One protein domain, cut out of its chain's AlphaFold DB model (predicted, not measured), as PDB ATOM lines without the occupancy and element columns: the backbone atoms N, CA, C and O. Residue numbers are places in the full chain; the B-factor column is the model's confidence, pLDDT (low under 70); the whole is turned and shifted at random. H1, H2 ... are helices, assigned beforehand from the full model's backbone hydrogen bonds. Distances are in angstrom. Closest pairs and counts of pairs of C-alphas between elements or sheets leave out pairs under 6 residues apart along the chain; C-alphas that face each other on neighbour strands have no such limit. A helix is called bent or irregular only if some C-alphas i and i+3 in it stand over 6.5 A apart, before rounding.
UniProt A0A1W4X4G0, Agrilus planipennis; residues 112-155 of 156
ATOM      1  N   TRP A 112     -18.466  31.582  21.209       91.94
ATOM      2  CA  TRP A 112     -17.948  32.241  22.412       91.94
ATOM      3  C   TRP A 112     -17.203  31.294  23.368       91.94
ATOM      4  O   TRP A 112     -16.421  31.765  24.191       91.94
ATOM      5  N   VAL A 113     -17.360  29.970  23.241       93.00
ATOM      6  CA  VAL A 113     -16.613  28.981  24.043       93.00
ATOM      7  C   VAL A 113     -15.100  29.133  23.859       93.00
ATOM      8  O   VAL A 113     -14.340  28.992  24.815       93.00
ATOM      9  N   LEU A 114     -14.657  29.507  22.658       92.00
ATOM     10  CA  LEU A 114     -13.242  29.693  22.325       92.00
ATOM     11  C   LEU A 114     -12.587  30.874  23.065       92.00
ATOM     12  O   LEU A 114     -11.363  31.008  23.072       92.00
ATOM     13  N   ASP A 115     -13.376  31.754  23.686       91.38
ATOM     14  CA  ASP A 115     -12.836  32.859  24.484       91.38
ATOM     15  C   ASP A 115     -12.306  32.393  25.838       91.38
ATOM     16  O   ASP A 115     -11.362  32.997  26.353       91.38
ATOM     17  N   TYR A 116     -12.826  31.278  26.353       93.94
ATOM     18  CA  TYR A 116     -12.421  30.692  27.630       93.94
ATOM     19  C   TYR A 116     -11.139  29.852  27.558       93.94
ATOM     20  O   TYR A 116     -10.636  29.441  28.598       93.94
ATOM     21  N   TRP A 117     -10.597  29.605  26.361       94.06
ATOM     22  CA  TRP A 117      -9.366  28.829  26.190       94.06
ATOM     23  C   TRP A 117      -8.168  29.484  26.883       94.06
ATOM     24  O   TRP A 117      -8.045  30.720  26.907       94.06
ATOM     25  N   HIS A 118      -7.260  28.655  27.397       95.38
ATOM     26  CA  HIS A 118      -6.030  29.130  28.021       95.38
ATOM     27  C   HIS A 118      -5.133  29.806  26.961       95.38
ATOM     28  O   HIS A 118      -5.099  29.345  25.818       95.38
ATOM     29  N   PRO A 119      -4.379  30.878  27.280       95.25
ATOM     30  CA  PRO A 119      -3.534  31.569  26.299       95.25
ATOM     31  C   PRO A 119      -2.595  30.646  25.511       95.25
ATOM     32  O   PRO A 119      -2.504  30.777  24.297       95.25
ATOM     33  N   ILE A 120      -2.008  29.642  26.172       96.00
ATOM     34  CA  ILE A 120      -1.140  28.637  25.527       96.00
ATOM     35  C   ILE A 120      -1.887  27.853  24.428       96.00
ATOM     36  O   ILE A 120      -1.338  27.591  23.362       96.00
ATOM     37  N   GLU A 121      -3.160  27.510  24.639       94.69
ATOM     38  CA  GLU A 121      -3.982  26.807  23.639       94.69
ATOM     39  C   GLU A 121      -4.334  27.727  22.462       94.69
ATOM     40  O   GLU A 121      -4.451  27.288  21.318       94.69
ATOM     41  N   LYS A 122      -4.476  29.033  22.724       94.56
ATOM     42  CA  LYS A 122      -4.715  30.037  21.679       94.56
ATOM     43  C   LYS A 122      -3.469  30.286  20.835       94.56
ATOM     44  O   LYS A 122      -3.574  30.453  19.619       94.56
ATOM     45  N   GLU A 123      -2.297  30.275  21.463       94.75
ATOM     46  CA  GLU A 123      -0.996  30.442  20.811       94.75
ATOM     47  C   GLU A 123      -0.693  29.336  19.798       94.75
ATOM     48  O   GLU A 123       0.003  29.592  18.818       94.75
ATOM     49  N   GLN A 124      -1.281  28.147  19.960       96.88
ATOM     50  CA  GLN A 124      -1.206  27.076  18.965       96.88
ATOM     51  C   GLN A 124      -1.825  27.483  17.611       96.88
ATOM     52  O   GLN A 124      -1.402  26.992  16.562       96.88
ATOM     53  N   TYR A 125      -2.797  28.404  17.608       96.81
ATOM     54  CA  TYR A 125      -3.537  28.828  16.413       96.81
ATOM     55  C   TYR A 125      -3.496  30.354  16.202       96.81
ATOM     56  O   TYR A 125      -4.545  31.010  16.122       96.81
ATOM     57  N   PRO A 126      -2.306  30.955  16.026       95.75
ATOM     58  CA  PRO A 126      -2.137  32.408  16.088       95.75
ATOM     59  C   PRO A 126      -2.870  33.128  14.947       95.75
ATOM     60  O   PRO A 126      -3.508  34.160  15.150       95.75
ATOM     61  N   VAL A 127      -2.862  32.545  13.742       97.56
ATOM     62  CA  VAL A 127      -3.541  33.107  12.561       97.56
ATOM     63  C   VAL A 127      -5.064  33.105  12.728       97.56
ATOM     64  O   VAL A 127      -5.740  34.044  12.299       97.56
ATOM     65  N   TYR A 128      -5.619  32.061  13.346       96.31
ATOM     66  CA  TYR A 128      -7.058  31.948  13.569       96.31
ATOM     67  C   TYR A 128      -7.536  32.995  14.581       96.31
ATOM     68  O   TYR A 128      -8.455  33.760  14.274       96.31
ATOM     69  N   PHE A 129      -6.874  33.090  15.741       96.19
ATOM     70  CA  PHE A 129      -7.249  34.046  16.785       96.19
ATOM     71  C   PHE A 129      -7.028  35.502  16.351       96.19
ATOM     72  O   PHE A 129      -7.903  36.332  16.594       96.19
ATOM     73  N   ALA A 130      -5.965  35.811  15.599       95.56
ATOM     74  CA  ALA A 130      -5.767  37.151  15.039       95.56
ATOM     75  C   ALA A 130      -6.927  37.577  14.117       95.56
ATOM     76  O   ALA A 130      -7.477  38.670  14.256       95.56
ATOM     77  N   ARG A 131      -7.359  36.691  13.206       96.62
ATOM     78  CA  ARG A 131      -8.521  36.948  12.332       96.62
ATOM     79  C   ARG A 131      -9.820  37.078  13.125       96.62
ATOM     80  O   ARG A 131     -10.696  37.855  12.752       96.62
ATOM     81  N   ARG A 132      -9.967  36.308  14.201       94.81
ATOM     82  CA  ARG A 132     -11.159  36.325  15.054       94.81
ATOM     83  C   ARG A 132     -11.315  37.650  15.796       94.81
ATOM     84  O   ARG A 132     -12.415  38.195  15.800       94.81
ATOM     85  N   GLU A 133     -10.234  38.211  16.327       94.38
ATOM     86  CA  GLU A 133     -10.266  39.518  17.001       94.38
ATOM     87  C   GLU A 133     -10.663  40.660  16.054       94.38
ATOM     88  O   GLU A 133     -11.416  41.555  16.442       94.38
ATOM     89  N   VAL A 134     -10.253  40.600  14.781       96.94
ATOM     90  CA  VAL A 134     -10.737  41.539  13.752       96.94
ATOM     91  C   VAL A 134     -12.254  41.413  13.569       96.94
ATOM     92  O   VAL A 134     -12.969  42.409  13.658       96.94
ATOM     93  N   ARG A 135     -12.778  40.189  13.419       95.56
ATOM     94  CA  ARG A 135     -14.227  39.957  13.250       95.56
ATOM     95  C   ARG A 135     -15.056  40.381  14.462       95.56
ATOM     96  O   ARG A 135     -16.187  40.835  14.293       95.56
ATOM     97  N   LYS A 136     -14.520  40.248  15.681       94.38
ATOM     98  CA  LYS A 136     -15.182  40.738  16.900       94.38
ATOM     99  C   LYS A 136     -15.347  42.256  16.869       94.38
ATOM    100  O   LYS A 136     -16.438  42.743  17.158       94.38
ATOM    101  N   LYS A 137     -14.311  42.993  16.455       95.25
ATOM    102  CA  LYS A 137     -14.383  44.453  16.279       95.25
ATOM    103  C   LYS A 137     -15.433  44.829  15.235       95.25
ATOM    104  O   LYS A 137     -16.346  45.586  15.541       95.25
ATOM    105  N   GLU A 138     -15.403  44.187  14.068       96.06
ATOM    106  CA  GLU A 138     -16.407  44.401  13.013       96.06
ATOM    107  C   GLU A 138     -17.842  44.105  13.479       96.06
ATOM    108  O   GLU A 138     -18.803  44.718  13.011       96.06
ATOM    109  N   PHE A 139     -18.029  43.111  14.352       92.81
ATOM    110  CA  PHE A 139     -19.333  42.810  14.937       92.81
ATOM    111  C   PHE A 139     -19.797  43.927  15.877       92.81
ATOM    112  O   PHE A 139     -20.943  44.364  15.765       92.81
ATOM    113  N   ILE A 140     -18.914  44.418  16.752       92.25
ATOM    114  CA  ILE A 140     -19.200  45.533  17.665       92.25
ATOM    115  C   ILE A 140     -19.542  46.796  16.873       92.25
ATOM    116  O   ILE A 140     -20.565  47.414  17.151       92.25
ATOM    117  N   ASP A 141     -18.769  47.132  15.840       93.81
ATOM    118  CA  ASP A 141     -19.012  48.311  15.002       93.81
ATOM    119  C   ASP A 141     -20.363  48.228  14.281       93.81
ATOM    120  O   ASP A 141     -21.141  49.186  14.273       93.81
ATOM    121  N   ARG A 142     -20.695  47.056  13.718       91.94
ATOM    122  CA  ARG A 142     -22.008  46.807  13.097       91.94
ATOM    123  C   ARG A 142     -23.146  46.909  14.105       91.94
ATOM    124  O   ARG A 142     -24.195  47.465  13.779       91.94
ATOM    125  N   TRP A 143     -22.953  46.372  15.307       90.44
ATOM    126  CA  TRP A 143     -23.940  46.437  16.378       90.44
ATOM    127  C   TRP A 143     -24.164  47.884  16.819       90.44
ATOM    128  O   TRP A 143     -25.304  48.347  16.828       90.44
ATOM    129  N   LEU A 144     -23.084  48.624  17.086       88.12
ATOM    130  CA  LEU A 144     -23.138  50.039  17.430       88.12
ATOM    131  C   LEU A 144     -23.861  50.811  16.338       88.12
ATOM    132  O   LEU A 144     -24.871  51.415  16.644       88.12
ATOM    133  N   LYS A 145     -23.468  50.691  15.069       89.25
ATOM    134  CA  LYS A 145     -24.139  51.370  13.948       89.25
ATOM    135  C   LYS A 145     -25.645  51.079  13.876       89.25
ATOM    136  O   LYS A 145     -26.443  51.992  13.658       89.25
ATOM    137  N   LYS A 146     -26.045  49.815  14.056       86.69
ATOM    138  CA  LYS A 146     -27.454  49.397  13.987       86.69
ATOM    139  C   LYS A 146     -28.291  49.989  15.122       86.69
ATOM    140  O   LYS A 146     -29.437  50.347  14.891       86.69
ATOM    141  N   TYR A 147     -27.740  50.078  16.331       81.81
ATOM    142  CA  TYR A 147     -28.494  50.477  17.524       81.81
ATOM    143  C   TYR A 147     -28.205  51.910  18.006       81.81
ATOM    144  O   TYR A 147     -28.987  52.450  18.783       81.81
ATOM    145  N   SER A 148     -27.129  52.552  17.546       68.00
ATOM    146  CA  SER A 148     -26.801  53.956  17.828       68.00
ATOM    147  C   SER A 148     -27.678  54.909  17.027       68.00
ATOM    148  O   SER A 148     -28.048  55.959  17.534       68.00
ATOM    149  N   THR A 149     -28.044  54.532  15.801       57.22
ATOM    150  CA  THR A 149     -28.932  55.322  14.937       57.22
ATOM    151  C   THR A 149     -30.340  55.422  15.541       57.22
ATOM    152  O   THR A 149     -30.916  56.503  15.580       57.22
ATOM    153  N   ASN A 150     -30.818  54.340  16.169       54.31
ATOM    154  CA  ASN A 150     -32.126  54.284  16.833       54.31
ATOM    155  C   ASN A 150     -32.223  55.156  18.100       54.31
ATOM    156  O   ASN A 150     -33.323  55.420  18.572       54.31
ATOM    157  N   LYS A 151     -31.100  55.595  18.691       49.69
ATOM    158  CA  LYS A 151     -31.128  56.492  19.862       49.69
ATOM    159  C   LYS A 151     -31.647  57.885  19.500       49.69
ATOM    160  O   LYS A 151     -32.402  58.459  20.272       49.69
ATOM    161  N   ASN A 152     -31.304  58.378  18.311       52.12
ATOM    162  CA  ASN A 152     -31.708  59.706  17.839       52.12
ATOM    163  C   ASN A 152     -33.196  59.775  17.436       52.12
ATOM    164  O   ASN A 152     -33.743  60.864  17.297       52.12
ATOM    165  N   GLU A 153     -33.841  58.624  17.234       50.84
ATOM    166  CA  GLU A 153     -35.268  58.499  16.901       50.84
ATOM    167  C   GLU A 153     -36.154  58.334  18.149       50.84
ATOM    168  O   GLU A 153     -37.349  58.581  18.075       50.84
ATOM    169  N   LEU A 154     -35.575  57.961  19.299       45.34
ATOM    170  CA  LEU A 154     -36.280  57.779  20.578       45.34
ATOM    171  C   LEU A 154     -36.301  59.042  21.460       45.34
ATOM    172  O   LEU A 154     -36.982  59.057  22.481       45.34
ATOM    173  N   GLU A 155     -35.532  60.073  21.099       48.62
ATOM    174  CA  GLU A 155     -35.447  61.364  21.807       48.62
ATOM    175  C   GLU A 155     -36.302  62.474  21.151       48.62
ATOM    176  O   GLU A 155     -36.182  63.645  21.513       48.62
TER     177      GLU A 155
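AT A GLANCE: This is residues 112 to 155 of the 156 residues of a protein of Agrilus planipennis (UniProt A0A1W4X4G0). One long helix, H3, makes the length of a hook-shaped rod; beside its first residues the short helix H2 makes the turn of the hook, and the short helix H1 is folded back over the same part of the rod, staying clear of H3. Residues 131 to 155 stick out free. The printed part has 44 residues with three named helices, H1, H2, H3 in chain order, and no named strand: all helix. It is extended, with a radius of gyration of the C-alphas of 15.5 A and spans of 48 by 17 by 10 A.

HOW THE PARTS SIT: Start at H3, residues 126 to 151, and look to H2, residues 119 to 123: they are close but not clearly touching, the closest C-alphas, Lys 122 and Phe 129, being 6.8 A apart. H1, residues 112 to 116, is apart from both. Every O i to N i+4 pair is within hydrogen-bond range in H2, 19 of 22 in H3, and 0 of 1 in H1, where 2 of 2 O i to N i+3 pairs are.

IN THESE COORDINATES: Find C-alpha 126 at (-2.137, 32.408, 16.088); from there H3 runs 37.9 A to C-alpha 151 at (-31.128, 56.492, 19.862). H3 is neither bent nor irregular, but only just: C-alphas 146 and 149 are 6.2 A apart. H1 begins at C-alpha 112, (-17.948, 32.241, 22.412), and spans 7.8 A; H2 spans 6.2 A.

THE WHOLE: The two C-alphas farthest apart, Gln 124 and Glu 155, are 48.5 A apart. The printed part has no cut, and both links are tight. Look for pLDDT under 70 at residues 148 to 155.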